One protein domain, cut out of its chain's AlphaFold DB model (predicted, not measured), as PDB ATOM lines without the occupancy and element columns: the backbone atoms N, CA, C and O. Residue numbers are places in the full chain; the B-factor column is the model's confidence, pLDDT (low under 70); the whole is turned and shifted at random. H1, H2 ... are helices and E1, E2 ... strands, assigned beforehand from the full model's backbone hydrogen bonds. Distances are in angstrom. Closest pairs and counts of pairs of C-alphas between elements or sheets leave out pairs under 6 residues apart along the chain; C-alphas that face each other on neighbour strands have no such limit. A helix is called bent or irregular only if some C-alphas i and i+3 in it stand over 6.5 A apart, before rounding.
ATOM      1  N   PRO A   3      46.974 -53.981  51.149       93.94
ATOM      2  CA  PRO A   3      46.610 -55.302  50.636       93.94
ATOM      3  C   PRO A   3      47.535 -55.836  49.539       93.94
ATOM      4  O   PRO A   3      47.631 -57.049  49.382       93.94
ATOM      5  N   ILE A   4      48.221 -54.952  48.807       95.44
ATOM      6  CA  ILE A   4      49.216 -55.326  47.793       95.44
ATOM      7  C   ILE A   4      50.662 -55.160  48.281       95.44
ATOM      8  O   ILE A   4      51.595 -55.227  47.490       95.44
ATOM      9  N   GLY A   5      50.872 -54.946  49.582       94.00
ATOM     10  CA  GLY A   5      52.203 -54.862  50.187       94.00
ATOM     11  C   GLY A   5      53.007 -53.625  49.783       94.00
ATOM     12  O   GLY A   5      54.232 -53.700  49.712       94.00
ATOM     13  N   VAL A   6      52.337 -52.509  49.477       95.19
ATOM     14  CA  VAL A   6      52.979 -51.206  49.250       95.19
ATOM     15  C   VAL A   6      52.983 -50.425  50.563       95.19
ATOM     16  O   VAL A   6      51.917 -50.102  51.095       95.19
ATOM     17  N   SER A   7      54.182 -50.129  51.063       93.56
ATOM     18  CA  SER A   7      54.409 -49.421  52.331       93.56
ATOM     19  C   SER A   7      54.124 -47.917  52.231       93.56
ATOM     20  O   SER A   7      54.147 -47.354  51.140       93.56
ATOM     21  N   GLU A   8      53.874 -47.242  53.358       89.94
ATOM     22  CA  GLU A   8      53.562 -45.798  53.397       89.94
ATOM     23  C   GLU A   8      54.648 -44.910  52.768       89.94
ATOM     24  O   GLU A   8      54.331 -43.872  52.206       89.94
ATOM     25  N   GLY A   9      55.917 -45.331  52.794       93.00
ATOM     26  CA  GLY A   9      57.016 -44.592  52.161       93.00
ATOM     27  C   GLY A   9      57.137 -44.790  50.646       93.00
ATOM     28  O   GLY A   9      57.993 -44.175  50.017       93.00
ATOM     29  N   GLU A  10      56.331 -45.669  50.045       94.94
ATOM     30  CA  GLU A  10      56.395 -45.976  48.611       94.94
ATOM     31  C   GLU A  10      55.361 -45.213  47.769       94.94
ATOM     32  O   GLU A  10      55.371 -45.372  46.542       94.94
ATOM     33  N   TRP A  11      54.477 -44.427  48.397       93.75
ATOM     34  CA  TRP A  11      53.439 -43.672  47.699       93.75
ATOM     35  C   TRP A  11      52.962 -42.417  48.449       93.75
ATOM     36  O   TRP A  11      52.966 -42.372  49.675       93.75
ATOM     37  N   SER A  12      52.484 -41.421  47.703       92.69
ATOM     38  CA  SER A  12      51.739 -40.261  48.208       92.69
ATOM     39  C   SER A  12      50.647 -39.863  47.201       92.69
ATOM     40  O   SER A  12      50.711 -40.240  46.031       92.69
ATOM     41  N   ILE A  13      49.610 -39.139  47.636       92.38
ATOM     42  CA  ILE A  13      48.528 -38.644  46.763       92.38
ATOM     43  C   ILE A  13      48.221 -37.175  47.046       92.38
ATOM     44  O   ILE A  13      48.484 -36.683  48.143       92.38
ATOM     45  N   GLY A  14      47.622 -36.487  46.073       89.12
ATOM     46  CA  GLY A  14      47.157 -35.110  46.239       89.12
ATOM     47  C   GLY A  14      48.274 -34.067  46.317       89.12
ATOM     48  O   GLY A  14      48.107 -33.050  46.972       89.12
ATOM     49  N   TYR A  15      49.413 -34.291  45.663       88.88
ATOM     50  CA  TYR A  15      50.606 -33.440  45.776       88.88
ATOM     51  C   TYR A  15      51.149 -33.396  47.215       88.88
ATOM     52  O   TYR A  15      51.583 -32.358  47.707       88.88
ATOM     53  N   GLY A  16      51.088 -34.542  47.901       87.88
ATOM     54  CA  GLY A  16      51.551 -34.714  49.280       87.88
ATOM     55  C   GLY A  16      50.472 -34.540  50.355       87.88
ATOM     56  O   GLY A  16      50.767 -34.760  51.529       87.88
ATOM     57  N   GLY A  17      49.226 -34.197  50.004       90.31
ATOM     58  CA  GLY A  17      48.144 -34.082  50.985       90.31
ATOM     59  C   GLY A  17      46.772 -33.712  50.406       90.31
ATOM     60  O   GLY A  17      46.597 -33.635  49.196       90.31
ATOM     61  N   PRO A  18      45.753 -33.525  51.259       93.19
ATOM     62  CA  PRO A  18      44.451 -33.029  50.828       93.19
ATOM     63  C   PRO A  18      44.447 -31.507  50.628       93.19
ATOM     64  O   PRO A  18      45.180 -30.773  51.288       93.19
ATOM     65  N   PHE A  19      43.523 -31.037  49.796       91.12
ATOM     66  CA  PHE A  19      43.088 -29.647  49.712       91.12
ATOM     67  C   PHE A  19      41.835 -29.458  50.570       91.12
ATOM     68  O   PHE A  19      40.907 -30.262  50.487       91.12
ATOM     69  N   GLU A  20      41.794 -28.402  51.378       94.62
ATOM     70  CA  GLU A  20      40.599 -28.028  52.141       94.62
ATOM     71  C   GLU A  20      39.698 -27.138  51.279       94.62
ATOM     72  O   GLU A  20      40.105 -26.051  50.862       94.62
ATOM     73  N   VAL A  21      38.472 -27.592  51.018       92.75
ATOM     74  CA  VAL A  21      37.445 -26.844  50.278       92.75
ATOM     75  C   VAL A  21      36.126 -26.984  51.024       92.75
ATOM     76  O   VAL A  21      35.640 -28.095  51.208       92.75
ATOM     77  N   ASP A  22      35.564 -25.869  51.494       94.00
ATOM     78  CA  ASP A  22      34.298 -25.826  52.247       94.00
ATOM     79  C   ASP A  22      34.236 -26.807  53.441       94.00
ATOM     80  O   ASP A  22      33.193 -27.374  53.762       94.00
ATOM     81  N   GLY A  23      35.374 -27.019  54.114       93.94
ATOM     82  CA  GLY A  23      35.502 -27.946  55.247       93.94
ATOM     83  C   GLY A  23      35.612 -29.426  54.860       93.94
ATOM     84  O   GLY A  23      35.548 -30.291  55.737       93.94
ATOM     85  N   LEU A  24      35.764 -29.730  53.568       93.44
ATOM     86  CA  LEU A  24      36.026 -31.067  53.048       93.44
ATOM     87  C   LEU A  24      37.487 -31.210  52.620       93.44
ATOM     88  O   LEU A  24      38.035 -30.365  51.911       93.44
ATOM     89  N   LYS A  25      38.074 -32.358  52.966       94.56
ATOM     90  CA  LYS A  25      39.388 -32.791  52.481       94.56
ATOM     91  C   LYS A  25      39.250 -33.468  51.126       94.56
ATOM     92  O   LYS A  25      38.746 -34.589  51.041       94.56
ATOM     93  N   LEU A  26      39.720 -32.802  50.078       91.44
ATOM     94  CA  LEU A  26      39.701 -33.298  48.706       91.44
ATOM     95  C   LEU A  26      41.101 -33.723  48.268       91.44
ATOM     96  O   LEU A  26      42.073 -33.010  48.488       91.44
ATOM     97  N   TYR A  27      41.205 -34.868  47.601       90.81
ATOM     98  CA  TYR A  27      42.460 -35.346  47.023       90.81
ATOM     99  C   TYR A  27      42.383 -35.266  45.505       90.81
ATOM    100  O   TYR A  27      41.388 -35.686  44.912       90.81
ATOM    101  N   ALA A  28      43.443 -34.760  44.875       88.69
ATOM    102  CA  ALA A  28      43.557 -34.812  43.424       88.69
ATOM    103  C   ALA A  28      43.581 -36.281  42.969       88.69
ATOM    104  O   ALA A  28      44.412 -37.068  43.419       88.69
ATOM    105  N   ASN A  29      42.638 -36.650  42.101       83.25
ATOM    106  CA  ASN A  29      42.416 -38.029  41.652       83.25
ATOM    107  C   ASN A  29      42.778 -38.270  40.175       83.25
ATOM    108  O   ASN A  29      42.691 -39.402  39.715       83.25
ATOM    109  N   TRP A  30      43.189 -37.228  39.443       79.75
ATOM    110  CA  TRP A  30      43.622 -37.298  38.032       79.75
ATOM    111  C   TRP A  30      45.116 -36.970  37.857       79.75
ATOM    112  O   TRP A  30      45.627 -36.954  36.742       79.75
ATOM    113  N   GLY A  31      45.825 -36.700  38.956       85.00
ATOM    114  CA  GLY A  31      47.239 -36.331  38.986       85.00
ATOM    115  C   GLY A  31      47.720 -36.061  40.415       85.00
ATOM    116  O   GLY A  31      46.929 -36.101  41.356       85.00
ATOM    117  N   GLY A  32      49.020 -35.797  40.581       86.94
ATOM    118  CA  GLY A  32      49.608 -35.456  41.884       86.94
ATOM    119  C   GLY A  32      49.833 -36.644  42.821       86.94
ATOM    120  O   GLY A  32      49.988 -36.453  44.023       86.94
ATOM    121  N   ALA A  33      49.820 -37.866  42.298       89.75
ATOM    122  CA  ALA A  33      50.239 -39.035  43.050       89.75
ATOM    123  C   ALA A  33      51.693 -39.375  42.724       89.75
ATOM    124  O   ALA A  33      52.098 -39.349  41.560       89.75
ATOM    125  N   GLU A  34      52.461 -39.712  43.748       91.56
ATOM    126  CA  GLU A  34      53.831 -40.184  43.610       91.56
ATOM    127  C   GLU A  34      53.869 -41.649  44.008       91.56
ATOM    128  O   GLU A  34      53.308 -42.040  45.027       91.56
ATOM    129  N   PHE A  35      54.538 -42.467  43.205       93.62
ATOM    130  CA  PHE A  35      54.713 -43.885  43.474       93.62
ATOM    131  C   PHE A  35      56.134 -44.279  43.107       93.62
ATOM    132  O   PHE A  35      56.651 -43.897  42.052       93.62
ATOM    133  N   THR A  36      56.759 -45.119  43.927       95.94
ATOM    134  CA  THR A  36      57.959 -45.825  43.465       95.94
ATOM    135  C   THR A  36      57.604 -46.729  42.284       95.94
ATOM    136  O   THR A  36      56.491 -47.255  42.204       95.94
ATOM    137  N   ALA A  37      58.565 -46.999  41.398       96.56
ATOM    138  CA  ALA A  37      58.330 -47.898  40.268       96.56
ATOM    139  C   ALA A  37      57.829 -49.289  40.717       96.56
ATOM    140  O   ALA A  37      56.951 -49.881  40.094       96.56
ATOM    141  N   ARG A  38      58.317 -49.786  41.864       96.88
ATOM    142  CA  ARG A  38      57.839 -51.043  42.460       96.88
ATOM    143  C   ARG A  38      56.397 -50.959  42.956       96.88
ATOM    144  O   ARG A  38      55.679 -51.946  42.843       96.88
ATOM    145  N   ALA A  39      55.954 -49.829  43.504       97.44
ATOM    146  CA  ALA A  39      54.556 -49.660  43.898       97.44
ATOM    147  C   ALA A  39      53.618 -49.719  42.684       97.44
ATOM    148  O   ALA A  39      52.636 -50.460  42.714       97.44
ATOM    149  N   VAL A  40      53.977 -49.041  41.590       97.25
ATOM    150  CA  VAL A  40      53.235 -49.106  40.319       97.25
ATOM    151  C   VAL A  40      53.231 -50.531  39.756       97.25
ATOM    152  O   VAL A  40      52.181 -51.040  39.368       97.25
ATOM    153  N   ALA A  41      54.373 -51.224  39.787       97.81
ATOM    154  CA  ALA A  41      54.468 -52.599  39.301       97.81
ATOM    155  C   ALA A  41      53.542 -53.558  40.066       97.81
ATOM    156  O   ALA A  41      52.966 -54.467  39.473       97.81
ATOM    157  N   ARG A  42      53.334 -53.349  41.372       97.75
ATOM    158  CA  ARG A  42      52.392 -54.157  42.166       97.75
ATOM    159  C   ARG A  42      50.935 -53.920  41.761       97.75
ATOM    160  O   ARG A  42      50.161 -54.874  41.763       97.75
ATOM    161  N   VAL A  43      50.573 -52.701  41.352       97.06
ATOM    162  CA  VAL A  43      49.259 -52.429  40.740       97.06
ATOM    163  C   VAL A  43      49.138 -53.169  39.409       97.06
ATOM    164  O   VAL A  43      48.164 -53.889  39.208       97.06
ATOM    165  N   GLY A  44      50.154 -53.075  38.543       97.69
ATOM    166  CA  GLY A  44      50.200 -53.829  37.286       97.69
ATOM    167  C   GLY A  44      50.024 -55.334  37.499       97.69
ATOM    168  O   GLY A  44      49.191 -55.954  36.847       97.69
ATOM    169  N   ARG A  45      50.714 -55.902  38.493       96.06
ATOM    170  CA  ARG A  45      50.621 -57.319  38.867       96.06
ATOM    171  C   ARG A  45      49.229 -57.703  39.367       96.06
ATOM    172  O   ARG A  45      48.725 -58.754  38.986       96.06
ATOM    173  N   LEU A  46      48.605 -56.874  40.206       97.56
ATOM    174  CA  LEU A  46      47.234 -57.111  40.664       97.56
ATOM    175  C   LEU A  46      46.269 -57.197  39.473       97.56
ATOM    176  O   LEU A  46      45.444 -58.107  39.413       97.56
ATOM    177  N   MET A  47      46.385 -56.266  38.524       97.88
ATOM    178  CA  MET A  47      45.525 -56.217  37.340       97.88
ATOM    179  C   MET A  47      45.814 -57.378  36.376       97.88
ATOM    180  O   MET A  47      44.880 -58.026  35.912       97.88
ATOM    181  N   MET A  48      47.090 -57.709  36.153       93.19
ATOM    182  CA  MET A  48      47.526 -58.857  35.345       93.19
ATOM    183  C   MET A  48      46.945 -60.180  35.859       93.19
ATOM    184  O   MET A  48      46.512 -61.019  35.075       93.19
ATOM    185  N   HIS A  49      46.868 -60.344  37.182       84.69
ATOM    186  CA  HIS A  49      46.257 -61.507  37.830       84.69
ATOM    187  C   HIS A  49      44.774 -61.306  38.167       84.69
ATOM    188  O   HIS A  49      44.269 -61.882  39.132       84.69
ATOM    189  N   LYS A  50      44.059 -60.487  37.388       87.19
ATOM    190  CA  LYS A  50      42.600 -60.322  37.478       87.19
ATOM    191  C   LYS A  50      42.089 -60.013  38.891       87.19
ATOM    192  O   LYS A  50      41.056 -60.523  39.321       87.19
ATOM    193  N   GLY A  51      42.826 -59.186  39.630       89.88
ATOM    194  CA  GLY A  51      42.451 -58.755  40.974       89.88
ATOM    195  C   GLY A  51      42.864 -59.710  42.094       89.88
ATOM    196  O   GLY A  51      42.505 -59.471  43.250       89.88
ATOM    197  N   GLU A  52      43.613 -60.773  41.796       91.25
ATOM    198  CA  GLU A  52      44.178 -61.668  42.802       91.25
ATOM    199  C   GLU A  52      45.547 -61.191  43.304       91.25
ATOM    200  O   GLU A  52      46.451 -60.842  42.542       91.25
ATOM    201  N   TRP A  53      45.722 -61.236  44.622       89.50
ATOM    202  CA  TRP A  53      46.984 -60.988  45.293       89.50
ATOM    203  C   TRP A  53      47.284 -62.085  46.313       89.50
ATOM    204  O   TRP A  53      46.596 -62.198  47.324       89.50
ATOM    205  N   GLN A  54      48.327 -62.883  46.058       85.62
ATOM    206  CA  GLN A  54      48.822 -63.917  46.981       85.62
ATOM    207  C   GLN A  54      47.708 -64.859  47.487       85.62
ATOM    208  O   GLN A  54      47.560 -65.075  48.688       85.62
ATOM    209  N   GLY A  55      46.886 -65.385  46.570       82.00
ATOM    210  CA  GLY A  55      45.778 -66.289  46.897       82.00
ATOM    211  C   GLY A  55      44.526 -65.604  47.456       82.00
ATOM    212  O   GLY A  55      43.538 -66.274  47.748       82.00
ATOM    213  N   ARG A  56      44.522 -64.270  47.592       91.62
ATOM    214  CA  ARG A  56      43.354 -63.486  48.010       91.62
ATOM    215  C   ARG A  56      42.833 -62.634  46.861       91.62
ATOM    216  O   ARG A  56      43.561 -61.824  46.297       91.62
ATOM    217  N   ARG A  57      41.536 -62.731  46.567       91.25
ATOM    218  CA  ARG A  57      40.872 -61.823  45.626       91.25
ATOM    219  C   ARG A  57      40.599 -60.474  46.285       91.25
ATOM    220  O   ARG A  57      39.867 -60.406  47.270       91.25
ATOM    221  N   LEU A  58      41.214 -59.421  45.758       96.75
ATOM    222  CA  LEU A  58      41.034 -58.040  46.212       96.75
ATOM    223  C   LEU A  58      40.077 -57.261  45.306       96.75
ATOM    224  O   LEU A  58      39.353 -56.397  45.791       96.75
ATOM    225  N   VAL A  59      40.069 -57.582  44.011       96.00
ATOM    226  CA  VAL A  59      39.161 -57.013  43.008       96.00
ATOM    227  C   VAL A  59      38.471 -58.160  42.278       96.00
ATOM    228  O   VAL A  59      39.082 -59.197  42.033       96.00
ATOM    229  N   ASP A  60      37.188 -57.998  41.966       95.25
ATOM    230  CA  ASP A  60      36.450 -58.993  41.195       95.25
ATOM    231  C   ASP A  60      37.047 -59.159  39.786       95.25
ATOM    232  O   ASP A  60      37.329 -58.177  39.098       95.25
ATOM    233  N   ALA A  61      37.226 -60.406  39.351       79.19
ATOM    234  CA  ALA A  61      37.878 -60.702  38.079       79.19
ATOM    235  C   ALA A  61      37.064 -60.191  36.880       79.19
ATOM    236  O   ALA A  61      37.647 -59.665  35.935       79.19
ATOM    237  N   ALA A  62      35.728 -60.271  36.936       84.12
ATOM    238  CA  ALA A  62      34.874 -59.759  35.867       84.12
ATOM    239  C   ALA A  62      34.905 -58.226  35.808       84.12
ATOM    240  O   ALA A  62      34.756 -57.641  34.734       84.12
ATOM    241  N   TRP A  63      35.134 -57.563  36.947       95.56
ATOM    242  CA  TRP A  63      35.396 -56.127  36.966       95.56
ATOM    243  C   TRP A  63      36.730 -55.778  36.305       95.56
ATOM    244  O   TRP A  63      36.758 -54.870  35.476       95.56
ATOM    245  N   VAL A  64      37.808 -56.512  36.609       93.88
ATOM    246  CA  VAL A  64      39.113 -56.308  35.955       93.88
ATOM    247  C   VAL A  64      39.011 -56.514  34.444       93.88
ATOM    248  O   VAL A  64      39.421 -55.641  33.682       93.88
ATOM    249  N   ASP A  65      38.383 -57.607  34.011       85.88
ATOM    250  CA  ASP A  65      38.169 -57.885  32.590       85.88
ATOM    251  C   ASP A  65      37.374 -56.750  31.922       85.88
ATOM    252  O   ASP A  65      37.728 -56.300  30.832       85.88
ATOM    253  N   ARG A  66      36.345 -56.210  32.588       91.50
ATOM    254  CA  ARG A  66      35.546 -55.095  32.062       91.50
ATOM    255  C   ARG A  66      36.337 -53.797  31.923       91.50
ATOM    256  O   ARG A  66      36.166 -53.116  30.918       91.50
ATOM    257  N   VAL A  67      37.152 -53.423  32.912       95.25
ATOM    258  CA  VAL A  67      37.885 -52.144  32.864       95.25
ATOM    259  C   VAL A  67      39.054 -52.170  31.882       95.25
ATOM    260  O   VAL A  67      39.413 -51.117  31.364       95.25
ATOM    261  N   LEU A  68      39.621 -53.348  31.603       94.06
ATOM    262  CA  LEU A  68      40.728 -53.526  30.657       94.06
ATOM    263  C   LEU A  68      40.269 -53.854  29.227       94.06
ATOM    264  O   LEU A  68      41.063 -53.760  28.295       94.06
ATOM    265  N   SER A  69      38.997 -54.210  29.037       88.50
ATOM    266  CA  SER A  69      38.433 -54.472  27.711       88.50
ATOM    267  C   SER A  69      37.981 -53.190  27.018       88.50
ATOM    268  O   SER A  69      37.386 -52.298  27.628       88.50
ATOM    269  N   TYR A  70      38.195 -53.124  25.705       90.81
ATOM    270  CA  TYR A  70      37.626 -52.070  24.875       90.81
ATOM    271  C   TYR A  70      36.095 -52.173  24.837       90.81
ATOM    272  O   TYR A  70      35.534 -53.217  24.510       90.81
ATOM    273  N   ALA A  71      35.420 -51.067  25.149       89.25
ATOM    274  CA  ALA A  71      33.964 -51.007  25.285       89.25
ATOM    275  C   ALA A  71      33.263 -50.314  24.099       89.25
ATOM    276  O   ALA A  71      32.127 -49.867  24.235       89.25
ATOM    277  N   GLY A  72      33.931 -50.192  22.944       86.62
ATOM    278  CA  GLY A  72      33.352 -49.548  21.757       86.62
ATOM    279  C   GLY A  72      33.331 -48.017  21.806       86.62
ATOM    280  O   GLY A  72      32.560 -47.392  21.082       86.62
ATOM    281  N   THR A  73      34.142 -47.400  22.667       86.06
ATOM    282  CA  THR A  73      34.301 -45.939  22.731       86.06
ATOM    283  C   THR A  73      35.012 -45.410  21.482       86.06
ATOM    284  O   THR A  73      35.882 -46.107  20.976       86.06
ATOM    285  N   PRO A  74      34.734 -44.186  20.995       91.06
ATOM    286  CA  PRO A  74      35.430 -43.639  19.830       91.06
ATOM    287  C   PRO A  74      36.956 -43.760  19.944       91.06
ATOM    288  O   PRO A  74      37.536 -43.414  20.975       91.06
ATOM    289  N   LEU A  75      37.588 -44.269  18.887       93.69
ATOM    290  CA  LEU A  75      39.044 -44.359  18.818       93.69
ATOM    291  C   LEU A  75      39.648 -42.960  18.615       93.69
ATOM    292  O   LEU A  75      39.035 -42.132  17.933       93.69
ATOM    293  N   PRO A  76      40.833 -42.685  19.185       92.88
ATOM    294  CA  PRO A  76      41.527 -41.423  18.969       92.88
ATOM    295  C   PRO A  76      42.068 -41.308  17.538       92.88
ATOM    296  O   PRO A  76      42.291 -42.312  16.856       92.88
ATOM    297  N   ASP A  77      42.352 -40.076  17.116       92.06
ATOM    298  CA  ASP A  77      43.079 -39.816  15.875       92.06
ATOM    299  C   ASP A  77      44.491 -40.414  15.937       92.06
ATOM    300  O   ASP A  77      45.185 -40.338  16.952       92.06
ATOM    301  N   ARG A  78      44.946 -40.991  14.823       92.69
ATOM    302  CA  ARG A  78      46.260 -41.644  14.708       92.69
ATOM    303  C   ARG A  78      47.090 -40.954  13.632       92.69
ATOM    304  O   ARG A  78      47.125 -41.428  12.494       92.69
ATOM    305  N   PRO A  79      47.708 -39.802  13.943       89.44
ATOM    306  CA  PRO A  79      48.580 -39.152  12.984       89.44
ATOM    307  C   PRO A  79      49.798 -40.047  12.689       89.44
ATOM    308  O   PRO A  79      50.189 -40.855  13.539       89.44
ATOM    309  N   PRO A  80      50.405 -39.931  11.494       86.62
ATOM    310  CA  PRO A  80      51.599 -40.695  11.147       86.62
ATOM    311  C   PRO A  80      52.680 -40.574  12.228       86.62
ATOM    312  O   PRO A  80      53.026 -39.469  12.630       86.62
ATOM    313  N   GLY A  81      53.199 -41.712  12.694       86.38
ATOM    314  CA  GLY A  81      54.235 -41.764  13.730       86.38
ATOM    315  C   GLY A  81      53.734 -41.701  15.177       86.38
ATOM    316  O   GLY A  81      54.554 -41.847  16.071       86.38
ATOM    317  N   ASN A  82      52.426 -41.546  15.424       91.88
ATOM    318  CA  ASN A  82      51.860 -41.495  16.776       91.88
ATOM    319  C   ASN A  82      50.701 -42.509  16.944       91.88
ATOM    320  O   ASN A  82      49.528 -42.172  16.729       91.88
ATOM    321  N   PRO A  83      51.011 -43.770  17.296       93.19
ATOM    322  CA  PRO A  83      50.058 -44.876  17.419       93.19
ATOM    323  C   PRO A  83      49.220 -44.769  18.704       93.19
ATOM    324  O   PRO A  83      49.484 -45.431  19.708       93.19
ATOM    325  N   GLN A  84      48.196 -43.918  18.693       95.88
ATOM    326  CA  GLN A  84      47.353 -43.710  19.873       95.88
ATOM    327  C   GLN A  84      46.474 -44.951  20.179       95.88
ATOM    328  O   GLN A  84      45.685 -45.365  19.314       95.88
ATOM    329  N   PRO A  85      46.576 -45.544  21.389       96.19
ATOM    330  CA  PRO A  85      45.822 -46.730  21.797       96.19
ATOM    331  C   PRO A  85      44.367 -46.419  22.121       96.19
ATOM    332  O   PRO A  85      43.991 -45.277  22.386       96.19
ATOM    333  N   ALA A  86      43.541 -47.463  22.142       95.62
ATOM    334  CA  ALA A  86      42.152 -47.324  22.545       95.62
ATOM    335  C   ALA A  86      42.061 -47.029  24.056       95.62
ATOM    336  O   ALA A  86      42.694 -47.734  24.850       95.62
ATOM    337  N   PRO A  87      41.281 -46.020  24.482       95.06
ATOM    338  CA  PRO A  87      40.992 -45.811  25.892       95.06
ATOM    339  C   PRO A  87      39.985 -46.853  26.398       95.06
ATOM    340  O   PRO A  87      39.093 -47.297  25.673       95.06
ATOM    341  N   THR A  88      40.099 -47.204  27.672       94.56
ATOM    342  CA  THR A  88      39.116 -47.994  28.419       94.56
ATOM    343  C   THR A  88      38.737 -47.250  29.708       94.56
ATOM    344  O   THR A  88      38.907 -46.033  29.812       94.56
ATOM    345  N   LEU A  89      38.193 -47.941  30.714       92.56
ATOM    346  CA  LEU A  89      37.805 -47.328  31.987       92.56
ATOM    347  C   LEU A  89      39.032 -47.019  32.863       92.56
ATOM    348  O   LEU A  89      39.350 -47.760  33.792       92.56
ATOM    349  N   GLY A  90      39.703 -45.903  32.567       90.44
ATOM    350  CA  GLY A  90      40.878 -45.420  33.304       90.44
ATOM    351  C   GLY A  90      42.208 -46.047  32.871       90.44
ATOM    352  O   GLY A  90      43.207 -45.869  33.562       90.44
ATOM    353  N   TRP A  91      42.221 -46.766  31.745       95.81
ATOM    354  CA  TRP A  91      43.402 -47.401  31.156       95.81
ATOM    355  C   TRP A  91      43.428 -47.194  29.637       95.81
ATOM    356  O   TRP A  91      42.491 -46.654  29.047       95.81
ATOM    357  N   TYR A  92      44.506 -47.649  29.009       97.19
ATOM    358  CA  TYR A  92      44.649 -47.788  27.564       97.19
ATOM    359  C   TYR A  92      44.880 -49.257  27.208       97.19
ATOM    360  O   TYR A  92      45.441 -49.998  28.013       97.19
ATOM    361  N   THR A  93      44.491 -49.690  26.011       96.12
ATOM    362  CA  THR A  93      44.680 -51.075  25.552       96.12
ATOM    363  C   THR A  93      45.179 -51.149  24.112       96.12
ATOM    364  O   THR A  93      44.817 -50.325  23.270       96.12
ATOM    365  N   ASN A  94      45.984 -52.176  23.831       95.44
ATOM    366  CA  ASN A  94      46.470 -52.519  22.497       95.44
ATOM    367  C   ASN A  94      45.558 -53.527  21.766       95.44
ATOM    368  O   ASN A  94      46.012 -54.243  20.874       95.44
ATOM    369  N   HIS A  95      44.277 -53.625  22.142       90.06
ATOM    370  CA  HIS A  95      43.352 -54.657  21.651       90.06
ATOM    371  C   HIS A  95      43.288 -54.781  20.113       90.06
ATOM    372  O   HIS A  95      43.155 -55.880  19.563       90.06
ATOM    373  N   ASP A  96      43.399 -53.659  19.401       84.81
ATOM    374  CA  ASP A  96      43.344 -53.589  17.944       84.81
ATOM    375  C   ASP A  96      44.724 -53.700  17.271       84.81
ATOM    376  O   ASP A  96      44.798 -53.802  16.043       84.81
ATOM    377  N   GLY A  97      45.793 -53.815  18.063       83.69
ATOM    378  CA  GLY A  97      47.169 -54.002  17.613       83.69
ATOM    379  C   GLY A  97      47.800 -52.731  17.053       83.69
ATOM    380  O   GLY A  97      48.577 -52.824  16.104       83.69
ATOM    381  N   VAL A  98      47.447 -51.560  17.598       91.75
ATOM    382  CA  VAL A  98      48.029 -50.277  17.180       91.75
ATOM    383  C   VAL A  98      49.545 -50.216  17.397       91.75
ATOM    384  O   VAL A  98      50.218 -49.564  16.608       91.75
ATOM    385  N   TRP A  99      50.070 -50.916  18.411       93.12
ATOM    386  CA  TRP A  99      51.499 -51.167  18.615       93.12
ATOM    387  C   TRP A  99      51.831 -52.570  18.095       93.12
ATOM    388  O   TRP A  99      51.584 -53.551  18.804       93.12
ATOM    389  N   PRO A 100      52.366 -52.726  16.870       78.81
ATOM    390  CA  PRO A 100      52.407 -54.026  16.201       78.81
ATOM    391  C   PRO A 100      53.365 -55.034  16.844       78.81
ATOM    392  O   PRO A 100      53.172 -56.240  16.699       78.81
ATOM    393  N   ALA A 101      54.412 -54.551  17.518       80.12
ATOM    394  CA  ALA A 101      55.377 -55.401  18.213       80.12
ATOM    395  C   ALA A 101      54.899 -55.832  19.609       80.12
ATOM    396  O   ALA A 101      55.441 -56.780  20.174       80.12
ATOM    397  N   VAL A 102      53.899 -55.147  20.171       85.81
ATOM    398  CA  VAL A 102      53.363 -55.424  21.505       85.81
ATOM    399  C   VAL A 102      52.143 -56.345  21.370       85.81
ATOM    400  O   VAL A 102      51.293 -56.106  20.512       85.81
ATOM    401  N   PRO A 103      51.997 -57.393  22.199       81.81
ATOM    402  CA  PRO A 103      50.799 -58.230  22.196       81.81
ATOM    403  C   PRO A 103      49.493 -57.449  22.412       81.81
ATOM    404  O   PRO A 103      49.464 -56.392  23.047       81.81
ATOM    405  N   ARG A 104      48.391 -57.970  21.859       84.31
ATOM    406  CA  ARG A 104      47.074 -57.299  21.868       84.31
ATOM    407  C   ARG A 104      46.395 -57.288  23.233       84.31
ATOM    408  O   ARG A 104      45.536 -56.449  23.476       84.31
ATOM    409  N   ASP A 105      46.776 -58.198  24.120       85.75
ATOM    410  CA  ASP A 105      46.292 -58.249  25.500       85.75
ATOM    411  C   ASP A 105      46.993 -57.229  26.413       85.75
ATOM    412  O   ASP A 105      46.664 -57.122  27.596       85.75
ATOM    413  N   ALA A 106      47.940 -56.454  25.872       94.75
ATOM    414  CA  ALA A 106      48.603 -55.405  26.615       94.75
ATOM    415  C   ALA A 106      47.648 -54.262  26.982       94.75
ATOM    416  O   ALA A 106      46.826 -53.800  26.180       94.75
ATOM    417  N   PHE A 107      47.829 -53.751  28.194       97.88
ATOM    418  CA  PHE A 107      47.158 -52.560  28.689       97.88
ATOM    419  C   PHE A 107      48.154 -51.633  29.378       97.88
ATOM    420  O   PHE A 107      49.201 -52.066  29.867       97.88
ATOM    421  N   ALA A 108      47.838 -50.342  29.400       98.06
ATOM    422  CA  ALA A 108      48.740 -49.320  29.893       98.06
ATOM    423  C   ALA A 108      48.050 -48.280  30.774       98.06
ATOM    424  O   ALA A 108      46.924 -47.859  30.509       98.06
ATOM    425  N   GLY A 109      48.763 -47.839  31.807       96.44
ATOM    426  CA  GLY A 109      48.516 -46.575  32.491       96.44
ATOM    427  C   GLY A 109      49.534 -45.549  32.002       96.44
ATOM    428  O   GLY A 109      50.715 -45.878  31.877       96.44
ATOM    429  N   ALA A 110      49.094 -44.326  31.718       94.25
ATOM    430  CA  ALA A 110      49.957 -43.273  31.194       94.25
ATOM    431  C   ALA A 110      49.686 -41.931  31.877       94.25
ATOM    432  O   ALA A 110      48.543 -41.589  32.173       94.25
ATOM    433  N   GLY A 111      50.755 -41.172  32.110       91.94
ATOM    434  CA  GLY A 111      50.722 -39.835  32.688       91.94
ATOM    435  C   GLY A 111      51.716 -38.894  32.013       91.94
ATOM    436  O   GLY A 111      52.671 -39.325  31.360       91.94
ATOM    437  N   ALA A 112      51.482 -37.590  32.179       89.00
ATOM    438  CA  ALA A 112      52.311 -36.534  31.600       89.00
ATOM    439  C   ALA A 112      53.803 -36.717  31.937       89.00
ATOM    440  O   ALA A 112      54.157 -37.089  33.053       89.00
ATOM    441  N   GLY A 113      54.685 -36.442  30.973       88.06
ATOM    442  CA  GLY A 113      56.125 -36.661  31.141       88.06
ATOM    443  C   GLY A 113      56.584 -38.092  30.842       88.06
ATOM    444  O   GLY A 113      57.663 -38.468  31.269       88.06
ATOM    445  N   HIS A 114      55.784 -38.896  30.137       93.00
ATOM    446  CA  HIS A 114      56.073 -40.311  29.866       93.00
ATOM    447  C   HIS A 114      56.215 -41.166  31.138       93.00
ATOM    448  O   HIS A 114      57.056 -42.067  31.203       93.00
ATOM    449  N   GLN A 115      55.345 -40.919  32.128       94.25
ATOM    450  CA  GLN A 115      55.143 -41.868  33.229       94.25
ATOM    451  C   GLN A 115      54.258 -42.997  32.712       94.25
ATOM    452  O   GLN A 115      53.118 -42.744  32.318       94.25
ATOM    453  N   VAL A 116      54.770 -44.223  32.667       96.19
ATOM    454  CA  VAL A 116      54.082 -45.334  32.002       96.19
ATOM    455  C   VAL A 116      54.172 -46.609  32.818       96.19
ATOM    456  O   VAL A 116      55.240 -47.009  33.275       96.19
ATOM    457  N   LEU A 117      53.030 -47.272  32.935       98.12
ATOM    458  CA  LEU A 117      52.910 -48.680  33.274       98.12
ATOM    459  C   LEU A 117      52.430 -49.389  32.009       98.12
ATOM    460  O   LEU A 117      51.310 -49.128  31.591       98.12
ATOM    461  N   LEU A 118      53.234 -50.273  31.424       98.19
ATOM    462  CA  LEU A 118      52.769 -51.230  30.418       98.19
ATOM    463  C   LEU A 118      52.715 -52.609  31.067       98.19
ATOM    464  O   LEU A 118      53.695 -53.057  31.664       98.19
ATOM    465  N   VAL A 119      51.584 -53.285  30.938       98.19
ATOM    466  CA  VAL A 119      51.412 -54.668  31.375       98.19
ATOM    467  C   VAL A 119      51.086 -55.503  30.154       98.19
ATOM    468  O   VAL A 119      50.195 -55.147  29.386       98.19
ATOM    469  N   VAL A 120      51.804 -56.609  29.985       93.06
ATOM    470  CA  VAL A 120      51.601 -57.560  28.894       93.06
ATOM    471  C   VAL A 120      51.374 -58.941  29.512       93.06
ATOM    472  O   VAL A 120      52.348 -59.657  29.770       93.06
ATOM    473  N   PRO A 121      50.112 -59.313  29.804       82.62
ATOM    474  CA  PRO A 121      49.797 -60.566  30.490       82.62
ATOM    475  C   PRO A 121      50.362 -61.801  29.780       82.62
ATOM    476  O   PRO A 121      50.912 -62.691  30.425       82.62
ATOM    477  N   SER A 122      50.318 -61.815  28.449       70.25
ATOM    478  CA  SER A 122      50.828 -62.888  27.595       70.25
ATOM    479  C   SER A 122      52.340 -63.103  27.681       70.25
ATOM    480  O   SER A 122      52.844 -64.154  27.281       70.25
ATOM    481  N   LEU A 123      53.076 -62.131  28.216       75.06
ATOM    482  CA  LEU A 123      54.518 -62.216  28.435       75.06
ATOM    483  C   LEU A 123      54.891 -62.270  29.921       75.06
ATOM    484  O   LEU A 123      56.081 -62.240  30.219       75.06
ATOM    485  N   ASP A 124      53.913 -62.317  30.836       77.88
ATOM    486  CA  ASP A 124      54.122 -62.127  32.285       77.88
ATOM    487  C   ASP A 124      55.006 -60.897  32.582       77.88
ATOM    488  O   ASP A 124      55.896 -60.900  33.433       77.88
ATOM    489  N   LEU A 125      54.799 -59.832  31.798       89.75
ATOM    490  CA  LEU A 125      55.695 -58.685  31.736       89.75
ATOM    491  C   LEU A 125      55.018 -57.434  32.286       89.75
ATOM    492  O   LEU A 125      53.917 -57.056  31.881       89.75
ATOM    493  N   ILE A 126      55.740 -56.742  33.163       97.62
ATOM    494  CA  ILE A 126      55.370 -55.428  33.678       97.62
ATOM    495  C   ILE A 126      56.542 -54.483  33.443       97.62
ATOM    496  O   ILE A 126      57.636 -54.690  33.967       97.62
ATOM    497  N   ILE A 127      56.294 -53.420  32.687       97.56
ATOM    498  CA  ILE A 127      57.250 -52.349  32.428       97.56
ATOM    499  C   ILE A 127      56.754 -51.119  33.171       97.56
ATOM    500  O   ILE A 127      55.650 -50.637  32.925       97.56
ATOM    501  N   VAL A 128      57.583 -50.601  34.071       98.00
ATOM    502  CA  VAL A 128      57.328 -49.320  34.724       98.00
ATOM    503  C   VAL A 128      58.418 -48.350  34.337       98.00
ATOM    504  O   VAL A 128      59.603 -48.617  34.540       98.00
ATOM    505  N   ARG A 129      58.001 -47.199  33.824       95.44
ATOM    506  CA  ARG A 129      58.864 -46.069  33.545       95.44
ATOM    507  C   ARG A 129      58.383 -44.862  34.335       95.44
ATOM    508  O   ARG A 129      57.291 -44.363  34.085       95.44
ATOM    509  N   ASN A 130      59.263 -44.355  35.195       92.38
ATOM    510  CA  ASN A 130      59.166 -43.005  35.732       92.38
ATOM    511  C   ASN A 130      60.336 -42.197  35.157       92.38
ATOM    512  O   ASN A 130      61.479 -42.657  35.238       92.38
ATOM    513  N   GLY A 131      60.099 -41.029  34.566       83.94
ATOM    514  CA  GLY A 131      61.202 -40.215  34.050       83.94
ATOM    515  C   GLY A 131      60.783 -38.975  33.279       83.94
ATOM    516  O   GLY A 131      59.640 -38.545  33.362       83.94
ATOM    517  N   GLU A 132      61.747 -38.390  32.572       86.81
ATOM    518  CA  GLU A 132      61.545 -37.210  31.727       86.81
ATOM    519  C   GLU A 132      60.935 -37.561  30.361       86.81
ATOM    520  O   GLU A 132      60.751 -38.732  30.008       86.81
ATOM    521  N   LEU A 133      60.619 -36.529  29.582       89.31
ATOM    522  CA  LEU A 133      60.079 -36.681  28.238       89.31
ATOM    523  C   LEU A 133      61.023 -37.509  27.343       89.31
ATOM    524  O   LEU A 133      62.237 -37.340  27.383       89.31
ATOM    525  N   LEU A 134      60.448 -38.449  26.585       88.56
ATOM    526  CA  LEU A 134      61.151 -39.295  25.617       88.56
ATOM    527  C   LEU A 134      61.039 -38.764  24.188       88.56
ATOM    528  O   LEU A 134      61.791 -39.207  23.327       88.56
ATOM    529  N   ASP A 135      60.056 -37.909  23.925       83.31
ATOM    530  CA  ASP A 135      59.779 -37.391  22.598       83.31
ATOM    531  C   ASP A 135      60.763 -36.285  22.229       83.31
ATOM    532  O   ASP A 135      61.129 -35.445  23.051       83.31
ATOM    533  N   ASP A 136      61.161 -36.282  20.960       80.44
ATOM    534  CA  ASP A 136      61.752 -35.112  20.331       80.44
ATOM    535  C   ASP A 136      60.614 -34.258  19.731       80.44
ATOM    536  O   ASP A 136      59.949 -34.703  18.784       80.44
ATOM    537  N   PRO A 137      60.357 -33.040  20.253       73.69
ATOM    538  CA  PRO A 137      59.307 -32.163  19.739       73.69
ATOM    539  C   PRO A 137      59.458 -31.832  18.248       73.69
ATOM    540  O   PRO A 137      58.461 -31.533  17.591       73.69
ATOM    541  N   GLU A 138      60.676 -31.896  17.701       77.50
ATOM    542  CA  GLU A 138      60.945 -31.655  16.281       77.50
ATOM    543  C   GLU A 138      60.666 -32.893  15.411       77.50
ATOM    544  O   GLU A 138      60.360 -32.757  14.224       77.50
ATOM    545  N   ALA A 139      60.699 -34.099  15.991       77.31
ATOM    546  CA  ALA A 139      60.460 -35.358  15.283       77.31
ATOM    547  C   ALA A 139      58.969 -35.667  15.052       77.31
ATOM    548  O   ALA A 139      58.642 -36.532  14.238       77.31
ATOM    549  N   GLY A 140      58.057 -34.983  15.754       79.06
ATOM    550  CA  GLY A 140      56.607 -35.089  15.539       79.06
ATOM    551  C   GLY A 140      55.975 -36.436  15.924       79.06
ATOM    552  O   GLY A 140      54.814 -36.679  15.605       79.06
ATOM    553  N   GLU A 141      56.712 -37.308  16.614       85.19
ATOM    554  CA  GLU A 141      56.271 -38.653  17.023       85.19
ATOM    555  C   GLU A 141      55.234 -38.632  18.165       85.19
ATOM    556  O   GLU A 141      54.399 -39.530  18.284       85.19
ATOM    557  N   GLY A 142      55.219 -37.563  18.966       90.62
ATOM    558  CA  GLY A 142      54.281 -37.386  20.072       90.62
ATOM    559  C   GLY A 142      54.421 -38.447  21.170       90.62
ATOM    560  O   GLY A 142      55.340 -39.266  21.172       90.62
ATOM    561  N   PHE A 143      53.477 -38.438  22.118       92.81
ATOM    562  CA  PHE A 143      53.586 -39.238  23.344       92.81
ATOM    563  C   PHE A 143      53.687 -40.752  23.085       92.81
ATOM    564  O   PHE A 143      54.578 -41.433  23.594       92.81
ATOM    565  N   TRP A 144      52.767 -41.309  22.291       94.94
ATOM    566  CA  TRP A 144      52.738 -42.755  22.057       94.94
ATOM    567  C   TRP A 144      53.771 -43.200  21.024       94.94
ATOM    568  O   TRP A 144      54.273 -44.315  21.140       94.94
ATOM    569  N   GLY A 145      54.138 -42.338  20.072       94.69
ATOM    570  CA  GLY A 145      55.200 -42.630  19.106       94.69
ATOM    571  C   GLY A 145      56.558 -42.782  19.772       94.69
ATOM    572  O   GLY A 145      57.254 -43.768  19.530       94.69
ATOM    573  N   ALA A 146      56.902 -41.873  20.687       94.62
ATOM    574  CA  ALA A 146      58.143 -41.963  21.452       94.62
ATOM    575  C   ALA A 146      58.198 -43.230  22.322       94.62
ATOM    576  O   ALA A 146      59.220 -43.918  22.362       94.62
ATOM    577  N   LEU A 147      57.093 -43.582  22.989       95.44
ATOM    578  CA  LEU A 147      57.016 -44.812  23.783       95.44
ATOM    579  C   LEU A 147      57.148 -46.066  22.933       95.44
ATOM    580  O   LEU A 147      57.920 -46.954  23.288       95.44
ATOM    581  N   GLU A 148      56.420 -46.141  21.821       94.62
ATOM    582  CA  GLU A 148      56.504 -47.283  20.920       94.62
ATOM    583  C   GLU A 148      57.943 -47.463  20.422       94.62
ATOM    584  O   GLU A 148      58.521 -48.543  20.543       94.62
ATOM    585  N   LYS A 149      58.552 -46.383  19.929       93.12
ATOM    586  CA  LYS A 149      59.865 -46.397  19.286       93.12
ATOM    587  C   LYS A 149      61.022 -46.658  20.245       93.12
ATOM    588  O   LYS A 149      61.892 -47.462  19.921       93.12
ATOM    589  N   TYR A 150      61.062 -45.981  21.393       93.62
ATOM    590  CA  TYR A 150      62.236 -45.999  22.274       93.62
ATOM    591  C   TYR A 150      62.090 -46.898  23.499       93.62
ATOM    592  O   TYR A 150      63.089 -47.171  24.162       93.62
ATOM    593  N   LEU A 151      60.877 -47.356  23.821       94.62
ATOM    594  CA  LEU A 151      60.640 -48.202  24.991       94.62
ATOM    595  C   LEU A 151      60.020 -49.545  24.616       94.62
ATOM    596  O   LEU A 151      60.593 -50.583  24.936       94.62
ATOM    597  N   PHE A 152      58.868 -49.550  23.947       94.81
ATOM    598  CA  PHE A 152      58.131 -50.789  23.707       94.81
ATOM    599  C   PHE A 152      58.845 -51.672  22.687       94.81
ATOM    600  O   PHE A 152      59.173 -52.807  23.015       94.81
ATOM    601  N   ASN A 153      59.150 -51.157  21.494       88.62
ATOM    602  CA  ASN A 153      59.780 -51.944  20.435       88.62
ATOM    603  C   ASN A 153      61.144 -52.518  20.853       88.62
ATOM    604  O   ASN A 153      61.315 -53.721  20.680       88.62
ATOM    605  N   PRO A 154      62.073 -51.759  21.474       90.25
ATOM    606  CA  PRO A 154      63.358 -52.317  21.895       90.25
ATOM    607  C   PRO A 154      63.229 -53.388  22.985       90.25
ATOM    608  O   PRO A 154      63.999 -54.343  22.999       90.25
ATOM    609  N   ILE A 155      62.257 -53.263  23.896       88.69
ATOM    610  CA  ILE A 155      62.002 -54.295  24.913       88.69
ATOM    611  C   ILE A 155      61.389 -55.539  24.268       88.69
ATOM    612  O   ILE A 155      61.809 -56.651  24.583       88.69
ATOM    613  N   MET A 156      60.432 -55.369  23.353       84.69
ATOM    614  CA  MET A 156      59.862 -56.492  22.610       84.69
ATOM    615  C   MET A 156      60.939 -57.185  21.777       84.69
ATOM    616  O   MET A 156      61.035 -58.400  21.829       84.69
ATOM    617  N   GLU A 157      61.806 -56.443  21.094       73.06
ATOM    618  CA  GLU A 157      62.965 -56.987  20.379       73.06
ATOM    619  C   GLU A 157      63.911 -57.728  21.336       73.06
ATOM    620  O   GLU A 157      64.271 -58.874  21.089       73.06
ATOM    621  N   ALA A 158      64.248 -57.154  22.492       71.69
ATOM    622  CA  ALA A 158      65.124 -57.809  23.461       71.69
ATOM    623  C   ALA A 158      64.535 -59.114  24.028       71.69
ATOM    624  O   ALA A 158      65.277 -60.058  24.278       71.69
ATOM    625  N   ILE A 159      63.219 -59.178  24.230       68.00
ATOM    626  CA  ILE A 159      62.541 -60.344  24.816       68.00
ATOM    627  C   ILE A 159      62.133 -61.366  23.741       68.00
ATOM    628  O   ILE A 159      62.008 -62.548  24.043       68.00
ATOM    629  N   VAL A 160      61.925 -60.940  22.492       56.41
ATOM    630  CA  VAL A 160      61.462 -61.802  21.391       56.41
ATOM    631  C   VAL A 160      62.608 -62.254  20.473       56.41
ATOM    632  O   VAL A 160      62.568 -63.395  20.015       56.41
ATOM    633  N   ASP A 161      63.639 -61.429  20.236       45.12
ATOM    634  CA  ASP A 161      64.759 -61.742  19.326       45.12
ATOM    635  C   ASP A 161      66.010 -62.308  20.032       45.12
ATOM    636  O   ASP A 161      66.718 -63.119  19.425       45.12
ATOM    637  N   GLN A 162      66.291 -61.995  21.310       39.97
ATOM    638  CA  GLN A 162      67.466 -62.583  22.000       39.97
ATOM    639  C   GLN A 162      67.349 -64.092  22.273       39.97
ATOM    640  O   GLN A 162      68.350 -64.765  22.543       39.97
ATOM    641  N   ASP A 163      66.161 -64.661  22.099       42.00
ATOM    642  CA  ASP A 163      65.943 -66.097  22.228       42.00
ATOM    643  C   ASP A 163      66.469 -66.904  21.034       42.00
ATOM    644  O   ASP A 163      66.712 -68.098  21.171       42.00
TER     645      ASP A 163
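What this domain is: This is residues 3 to 163 of the 484 residues of the protein "DUF4185 domain-containing protein" of Caldilineae bacterium (UniProt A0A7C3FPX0). There is little regular structure: a small antiparallel sheet, E3 E4 E5, lies amid long loops, with H1 over one face, bent H3 beyond the other, and hairpin E1 E2 far out. The 161 printed residues run E1 E2 H1 H2 E3 E4 E5 H3, mixed, under half in named elements. The whole is compact, radius of gyration of the C-alphas 16.9 A, spans 50 by 42 by 33 A.

How they stand to each other: E1 (residues 19 to 21) and E2 (24 to 26) form a hairpin; N 19 and O 26 are 2.8 A apart. H1 (37 to 48) is on the meander, antiparallel neighbours in turn, of E3 (107 to 111), E4 (115 to 120) and E5 (125 to 129), at a height over the sheet of 8.3 A. N 109 and O 117, and N 118 and O 127, are 2.9 A apart. H2 (61 to 68) is close to H1 but not clearly touching, closest C-alphas Met 47 and Val 64, 6.6 A. H3 (142 to 160), one helix by hydrogen bonds, is bent: C-alphas 150 and 153 are 6.7 A apart. In H1, H2, H3a and H3b every O i to N i+4 pair is within hydrogen-bond range.

Where its parts are: C-alpha 19 is at (43.088, -29.647, 49.712). H1 spans 16.2 A, E4 16.7 A.

The domain as a whole: The printed part has no cut. Links H1 to H2, H2 to E3 and E5 to H3 are long. Residues 159 to 163 have pLDDT under 70.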